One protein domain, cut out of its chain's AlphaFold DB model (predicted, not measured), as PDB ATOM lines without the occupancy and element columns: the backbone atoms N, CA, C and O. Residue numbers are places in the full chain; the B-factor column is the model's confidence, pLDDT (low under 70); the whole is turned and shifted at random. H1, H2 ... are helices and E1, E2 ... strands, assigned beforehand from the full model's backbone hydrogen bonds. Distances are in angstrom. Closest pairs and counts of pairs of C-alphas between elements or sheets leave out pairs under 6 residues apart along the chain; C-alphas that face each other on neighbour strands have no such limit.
ATOM      1  N   ASN A  10     -45.792 -26.721  23.740       88.62
ATOM      2  CA  ASN A  10     -47.122 -26.733  23.123       88.62
ATOM      3  C   ASN A  10     -47.970 -25.518  23.528       88.62
ATOM      4  O   ASN A  10     -48.657 -24.946  22.682       88.62
ATOM      5  N   GLU A  11     -47.924 -25.110  24.804       92.19
ATOM      6  CA  GLU A  11     -48.607 -23.894  25.271       92.19
ATOM      7  C   GLU A  11     -48.038 -22.659  24.551       92.19
ATOM      8  O   GLU A  11     -48.806 -21.842  24.045       92.19
ATOM      9  N   LEU A  12     -46.708 -22.562  24.425       90.81
ATOM     10  CA  LEU A  12     -46.058 -21.479  23.684       90.81
ATOM     11  C   LEU A  12     -46.466 -21.467  22.203       90.81
ATOM     12  O   LEU A  12     -46.880 -20.427  21.697       90.81
ATOM     13  N   GLY A  13     -46.399 -22.615  21.520       91.44
ATOM     14  CA  GLY A  13     -46.781 -22.718  20.108       91.44
ATOM     15  C   GLY A  13     -48.242 -22.329  19.860       91.44
ATOM     16  O   GLY A  13     -48.535 -21.586  18.927       91.44
ATOM     17  N   THR A  14     -49.151 -22.741  20.749       91.75
ATOM     18  CA  THR A  14     -50.577 -22.381  20.666       91.75
ATOM     19  C   THR A  14     -50.781 -20.871  20.782       91.75
ATOM     20  O   THR A  14     -51.512 -20.280  19.988       91.75
ATOM     21  N   LEU A  15     -50.111 -20.235  21.749       92.12
ATOM     22  CA  LEU A  15     -50.190 -18.789  21.955       92.12
ATOM     23  C   LEU A  15     -49.632 -18.009  20.762       92.12
ATOM     24  O   LEU A  15     -50.210 -16.994  20.374       92.12
ATOM     25  N   ILE A  16     -48.542 -18.484  20.158       92.19
ATOM     26  CA  ILE A  16     -47.971 -17.869  18.956       92.19
ATOM     27  C   ILE A  16     -48.957 -17.962  17.790       92.19
ATOM     28  O   ILE A  16     -49.230 -16.937  17.167       92.19
ATOM     29  N   CYS A  17     -49.546 -19.135  17.526       92.81
ATOM     30  CA  CYS A  17     -50.546 -19.276  16.462       92.81
ATOM     31  C   CYS A  17     -51.724 -18.312  16.665       92.81
ATOM     32  O   CYS A  17     -52.088 -17.592  15.742       92.81
ATOM     33  N   GLN A  18     -52.259 -18.224  17.887       93.00
ATOM     34  CA  GLN A  18     -53.342 -17.290  18.218       93.00
ATOM     35  C   GLN A  18     -52.939 -15.826  18.007       93.00
ATOM     36  O   GLN A  18     -53.703 -15.053  17.435       93.00
ATOM     37  N   THR A  19     -51.735 -15.450  18.442       91.44
ATOM     38  CA  THR A  19     -51.229 -14.072  18.338       91.44
ATOM     39  C   THR A  19     -51.013 -13.656  16.884       91.44
ATOM     40  O   THR A  19     -51.276 -12.512  16.525       91.44
ATOM     41  N   LEU A  20     -50.555 -14.586  16.044       86.56
ATOM     42  CA  LEU A  20     -50.305 -14.353  14.622       86.56
ATOM     43  C   LEU A  20     -51.549 -14.572  13.742       86.56
ATOM     44  O   LEU A  20     -51.467 -14.378  12.533       86.56
ATOM     45  N   GLY A  21     -52.686 -14.975  14.321       89.88
ATOM     46  CA  GLY A  21     -53.904 -15.289  13.566       89.88
ATOM     47  C   GLY A  21     -53.763 -16.516  12.659       89.88
ATOM     48  O   GLY A  21     -54.433 -16.597  11.634       89.88
ATOM     49  N   LEU A  22     -52.876 -17.448  13.011       89.19
ATOM     50  CA  LEU A  22     -52.625 -18.672  12.258       89.19
ATOM     51  C   LEU A  22     -53.562 -19.791  12.717       89.19
ATOM     52  O   LEU A  22     -53.734 -20.015  13.919       89.19
ATOM     53  N   ASP A  23     -54.101 -20.548  11.763       89.06
ATOM     54  CA  ASP A  23     -54.788 -21.802  12.058       89.06
ATOM     55  C   ASP A  23     -53.758 -22.877  12.435       89.06
ATOM     56  O   ASP A  23     -52.924 -23.293  11.629       89.06
ATOM     57  N   ALA A  24     -53.816 -23.344  13.682       86.88
ATOM     58  CA  ALA A  24     -52.902 -24.358  14.193       86.88
ATOM     59  C   ALA A  24     -53.013 -25.708  13.456       86.88
ATOM     60  O   ALA A  24     -52.069 -26.488  13.512       86.88
ATOM     61  N   SER A  25     -54.130 -25.988  12.772       88.31
ATOM     62  CA  SER A  25     -54.300 -27.205  11.968       88.31
ATOM     63  C   SER A  25     -53.518 -27.180  10.650       88.31
ATOM     64  O   SER A  25     -53.189 -28.237  10.111       88.31
ATOM     65  N   GLU A  26     -53.169 -25.990  10.157       88.31
ATOM     66  CA  GLU A  26     -52.368 -25.812   8.943       88.31
ATOM     67  C   GLU A  26     -50.863 -25.806   9.239       88.31
ATOM     68  O   GLU A  26     -50.053 -26.085   8.351       88.31
ATOM     69  N   VAL A  27     -50.475 -25.509  10.485       91.31
ATOM     70  CA  VAL A  27     -49.078 -25.467  10.932       91.31
ATOM     71  C   VAL A  27     -48.521 -26.881  11.067       91.31
ATOM     72  O   VAL A  27     -48.985 -27.687  11.868       91.31
ATOM     73  N   THR A  28     -47.470 -27.174  10.306       90.88
ATOM     74  CA  THR A  28     -46.792 -28.476  10.315       90.88
ATOM     75  C   THR A  28     -45.545 -28.470  11.191       90.88
ATOM     76  O   THR A  28     -45.192 -29.499  11.764       90.88
ATOM     77  N   ALA A  29     -44.885 -27.317  11.325       92.50
ATOM     78  CA  ALA A  29     -43.758 -27.130  12.229       92.50
ATOM     79  C   ALA A  29     -43.627 -25.662  12.652       92.50
ATOM     80  O   ALA A  29     -43.972 -24.749  11.903       92.50
ATOM     81  N   MET A  30     -43.078 -25.439  13.843       93.19
ATOM     82  CA  MET A  30     -42.726 -24.113  14.340       93.19
ATOM     83  C   MET A  30     -41.376 -24.175  15.048       93.19
ATOM     84  O   MET A  30     -41.167 -25.020  15.919       93.19
ATOM     85  N   THR A  31     -40.491 -23.247  14.702       94.06
ATOM     86  CA  THR A  31     -39.202 -23.051  15.367       94.06
ATOM     87  C   THR A  31     -39.191 -21.671  16.003       94.06
ATOM     88  O   THR A  31     -39.408 -20.666  15.329       94.06
ATOM     89  N   VAL A  32     -38.920 -21.619  17.307       91.62
ATOM     90  CA  VAL A  32     -38.803 -20.371  18.069       91.62
ATOM     91  C   VAL A  32     -37.375 -20.249  18.578       91.62
ATOM     92  O   VAL A  32     -36.899 -21.119  19.308       91.62
ATOM     93  N   ARG A  33     -36.690 -19.174  18.191       92.12
ATOM     94  CA  ARG A  33     -35.329 -18.854  18.632       92.12
ATOM     95  C   ARG A  33     -35.350 -17.544  19.403       92.12
ATOM     96  O   ARG A  33     -35.813 -16.524  18.900       92.12
ATOM     97  N   ILE A  34     -34.880 -17.601  20.644       90.19
ATOM     98  CA  ILE A  34     -34.808 -16.454  21.548       90.19
ATOM     99  C   ILE A  34     -33.355 -16.323  21.983       90.19
ATOM    100  O   ILE A  34     -32.839 -17.183  22.697       90.19
ATOM    101  N   GLU A  35     -32.716 -15.248  21.545       92.62
ATOM    102  CA  GLU A  35     -31.336 -14.914  21.877       92.62
ATOM    103  C   GLU A  35     -31.316 -13.580  22.630       92.62
ATOM    104  O   GLU A  35     -32.123 -12.685  22.378       92.62
ATOM    105  N   ALA A  36     -30.440 -13.457  23.627       92.25
ATOM    106  CA  ALA A  36     -30.407 -12.266  24.469       92.25
ATOM    107  C   ALA A  36     -29.917 -11.051  23.670       92.25
ATOM    108  O   ALA A  36     -28.830 -11.079  23.105       92.25
ATOM    109  N   GLY A  37     -30.698  -9.969  23.688       91.56
ATOM    110  CA  GLY A  37     -30.380  -8.738  22.958       91.56
ATOM    111  C   GLY A  37     -30.876  -8.715  21.511       91.56
ATOM    112  O   GLY A  37     -30.799  -7.663  20.888       91.56
ATOM    113  N   GLU A  38     -31.449  -9.816  21.020       94.12
ATOM    114  CA  GLU A  38     -32.005  -9.922  19.673       94.12
ATOM    115  C   GLU A  38     -33.536 -10.059  19.709       94.12
ATOM    116  O   GLU A  38     -34.102 -10.596  20.673       94.12
ATOM    117  N   PRO A  39     -34.250  -9.595  18.670       90.25
ATOM    118  CA  PRO A  39     -35.656  -9.929  18.490       90.25
ATOM    119  C   PRO A  39     -35.852 -11.447  18.409       90.25
ATOM    120  O   PRO A  39     -35.079 -12.154  17.765       90.25
ATOM    121  N   ALA A  40     -36.920 -11.955  19.025       89.62
ATOM    122  CA  ALA A  40     -37.271 -13.362  18.891       89.62
ATOM    123  C   ALA A  40     -37.586 -13.693  17.423       89.62
ATOM    124  O   ALA A  40     -38.409 -13.027  16.791       89.62
ATOM    125  N   LEU A  41     -36.956 -14.744  16.903       92.62
ATOM    126  CA  LEU A  41     -37.220 -15.258  15.566       92.62
ATOM    127  C   LEU A  41     -38.219 -16.411  15.661       92.62
ATOM    128  O   LEU A  41     -37.992 -17.389  16.378       92.62
ATOM    129  N   ILE A  42     -39.313 -16.298  14.913       92.00
ATOM    130  CA  ILE A  42     -40.349 -17.324  14.815       92.00
ATOM    131  C   ILE A  42     -40.448 -17.738  13.352       92.00
ATOM    132  O   ILE A  42     -40.847 -16.947  12.500       92.00
ATOM    133  N   GLU A  43     -40.099 -18.986  13.068       92.94
ATOM    134  CA  GLU A  43     -40.292 -19.598  11.757       92.94
ATOM    135  C   GLU A  43     -41.462 -20.567  11.840       92.94
ATOM    136  O   GLU A  43     -41.470 -21.480  12.671       92.94
ATOM    137  N   VAL A  44     -42.451 -20.368  10.974       90.50
ATOM    138  CA  VAL A  44     -43.629 -21.228  10.890       90.50
ATOM    139  C   VAL A  44     -43.660 -21.890   9.524       90.50
ATOM    140  O   VAL A  44     -43.721 -21.217   8.496       90.50
ATOM    141  N   THR A  45     -43.671 -23.217   9.526       91.19
ATOM    142  CA  THR A  45     -43.956 -24.020   8.342       91.19
ATOM    143  C   THR A  45     -45.418 -24.423   8.397       91.19
ATOM    144  O   THR A  45     -45.865 -25.026   9.376       91.19
ATOM    145  N   ARG A  46     -46.169 -24.103   7.345       89.50
ATOM    146  CA  ARG A  46     -47.569 -24.503   7.206       89.50
ATOM    147  C   ARG A  46     -47.853 -25.057   5.822       89.50
ATOM    148  O   ARG A  46     -47.136 -24.764   4.866       89.50
ATOM    149  N   SER A  47     -48.902 -25.862   5.734       87.25
ATOM    150  CA  SER A  47     -49.497 -26.210   4.449       87.25
ATOM    151  C   SER A  47     -50.225 -24.988   3.898       87.25
ATOM    152  O   SER A  47     -50.815 -24.229   4.661       87.25
ATOM    153  N   LEU A  48     -50.168 -24.793   2.584       85.75
ATOM    154  CA  LEU A  48     -50.868 -23.711   1.898       85.75
ATOM    155  C   LEU A  48     -51.813 -24.313   0.865       85.75
ATOM    156  O   LEU A  48     -51.499 -25.334   0.242       85.75
ATOM    157  N   TYR A  49     -52.950 -23.659   0.647       87.81
ATOM    158  CA  TYR A  49     -53.812 -23.999  -0.475       87.81
ATOM    159  C   TYR A  49     -53.129 -23.644  -1.798       87.81
ATOM    160  O   TYR A  49     -52.324 -22.716  -1.886       87.81
ATOM    161  N   LEU A  50     -53.478 -24.373  -2.860       90.19
ATOM    162  CA  LEU A  50     -52.879 -24.175  -4.182       90.19
ATOM    163  C   LEU A  50     -53.046 -22.735  -4.694       90.19
ATOM    164  O   LEU A  50     -52.148 -22.216  -5.353       90.19
ATOM    165  N   ASP A  51     -54.176 -22.093  -4.406       92.50
ATOM    166  CA  ASP A  51     -54.444 -20.734  -4.879       92.50
ATOM    167  C   ASP A  51     -53.590 -19.688  -4.149       92.50
ATOM    168  O   ASP A  51     -53.039 -18.800  -4.798       92.50
ATOM    169  N   GLU A  52     -53.360 -19.860  -2.846       87.81
ATOM    170  CA  GLU A  52     -52.426 -19.030  -2.076       87.81
ATOM    171  C   GLU A  52     -50.980 -19.220  -2.567       87.81
ATOM    172  O   GLU A  52     -50.248 -18.252  -2.779       87.81
ATOM    173  N   ALA A  53     -50.577 -20.463  -2.851       86.75
ATOM    174  CA  ALA A  53     -49.257 -20.750  -3.412       86.75
ATOM    175  C   ALA A  53     -49.045 -20.081  -4.785       86.75
ATOM    176  O   ALA A  53     -47.954 -19.579  -5.066       86.75
ATOM    177  N   LYS A  54     -50.080 -20.039  -5.637       87.19
ATOM    178  CA  LYS A  54     -50.033 -19.334  -6.930       87.19
ATOM    179  C   LYS A  54     -49.903 -17.825  -6.760       87.19
ATOM    180  O   LYS A  54     -49.165 -17.209  -7.524       87.19
ATOM    181  N   GLU A  55     -50.604 -17.235  -5.794       86.44
ATOM    182  CA  GLU A  55     -50.507 -15.802  -5.511       86.44
ATOM    183  C   GLU A  55     -49.085 -15.423  -5.087       86.44
ATOM    184  O   GLU A  55     -48.481 -14.539  -5.698       86.44
ATOM    185  N   ILE A  56     -48.518 -16.149  -4.119       83.12
ATOM    186  CA  ILE A  56     -47.135 -15.951  -3.662       83.12
ATOM    187  C   ILE A  56     -46.167 -16.092  -4.841       83.12
ATOM    188  O   ILE A  56     -45.343 -15.209  -5.076       83.12
ATOM    189  N   ALA A  57     -46.294 -17.165  -5.632       82.62
ATOM    190  CA  ALA A  57     -45.446 -17.385  -6.801       82.62
ATOM    191  C   ALA A  57     -45.555 -16.247  -7.831       82.62
ATOM    192  O   ALA A  57     -44.544 -15.835  -8.391       82.62
ATOM    193  N   GLY A  58     -46.755 -15.705  -8.053       79.44
ATOM    194  CA  GLY A  58     -46.980 -14.578  -8.960       79.44
ATOM    195  C   GLY A  58     -46.359 -13.262  -8.480       79.44
ATOM    196  O   GLY A  58     -45.961 -12.439  -9.305       79.44
ATOM    197  N   GLN A  59     -46.240 -13.060  -7.164       77.06
ATOM    198  CA  GLN A  59     -45.593 -11.880  -6.581       77.06
ATOM    199  C   GLN A  59     -44.061 -11.927  -6.686       77.06
ATOM    200  O   GLN A  59     -43.428 -10.878  -6.807       77.06
ATOM    201  N   LEU A  60     -43.460 -13.122  -6.702       70.62
ATOM    202  CA  LEU A  60     -42.007 -13.295  -6.835       70.62
ATOM    203  C   LEU A  60     -41.467 -12.850  -8.210       70.62
ATOM    204  O   LEU A  60     -40.277 -12.571  -8.340       70.62
ATOM    205  N   THR A  61     -42.323 -12.742  -9.231       58.16
ATOM    206  CA  THR A  61     -41.913 -12.554 -10.637       58.16
ATOM    207  C   THR A  61     -41.861 -11.095 -11.121       58.16
ATOM    208  O   THR A  61     -41.797 -10.859 -12.323       58.16
TER     209      THR A  61
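AT A GLANCE: This is residues 10 to 61 of the 70 residues of an uncharacterized protein of Pseudomonas sp. 14181154 (UniProt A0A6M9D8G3). Picture a narrow two-stranded hairpin, E1 and E2, with helix H1 over one of its faces and a second helix, H2, sticking out past the end where E1 begins and E2 ends. H1 and the hairpin make the body, while residues 50 to 61, of which 50 to 59 belong to H2, stand free of it like an arm. The printed part has 52 residues, with two named helices and two named strands in the order H1, E1, E2, H2; the sheet's order is E1 - E2, antiparallel. The class is mixed, helices and strands. The whole is loose, with a radius of gyration of the C-alphas of 13.5 A, and its C-alphas span 37 by 25 by 16 A.

IN THESE COORDINATES: Find C-alpha 10 at (-47.122, -26.733, 23.123); there H1 begins, and it covers residues 10 to 20, 15.4 A from first to last C-alpha. Next look for C-alpha 27 at (-49.078, -25.467, 10.932), where E1, residues 27 to 33, sets out on its 17.1 A. E2, residues 41 to 46, returns over 16.2 A. H2, residues 50 to 59, is 14.5 A long and ends at C-alpha 59, at (-45.593, -11.880, -6.581).

HOW THE PARTS SIT: Start at the sheet, where E1 and E2 form a hairpin, antiparallel, with 170 degrees between their N-to-C directions. Look at C-alphas 30 and 44, which face each other at 4.6 A. N 31 and O 43 are within hydrogen-bond range at 2.9 A, and so are N 45 and O 29 at 2.8 A. For H1 and E1, look at their closest C-alphas, those of Gly 13 and Met 30, 7.2 A apart; this is the one pair within 8 A. H1 and E2 are near each other, with 5 pairs of C-alphas within 10 A. H2 is apart from H1 and from E1. In H1 and H2 every O i to N i+4 pair is within hydrogen-bond range.

THE WHOLE: Look for the two C-alphas farthest apart at Ala 36 and Asp 51, 38.9 A from each other. Without residues 50 to 61, the body of 40 residues spans 36 by 18 by 15 A. The printed part runs from residue 10 to residue 61 with no cut. The link from E2 to H2 is tight, with 3 residues, and those from H1 to E1, 6 residues, and from E1 to E2, 7 residues, are short; no link is long. The mean pLDDT of the printed part is 88.7, and residue 61 is the one printed residue under 70.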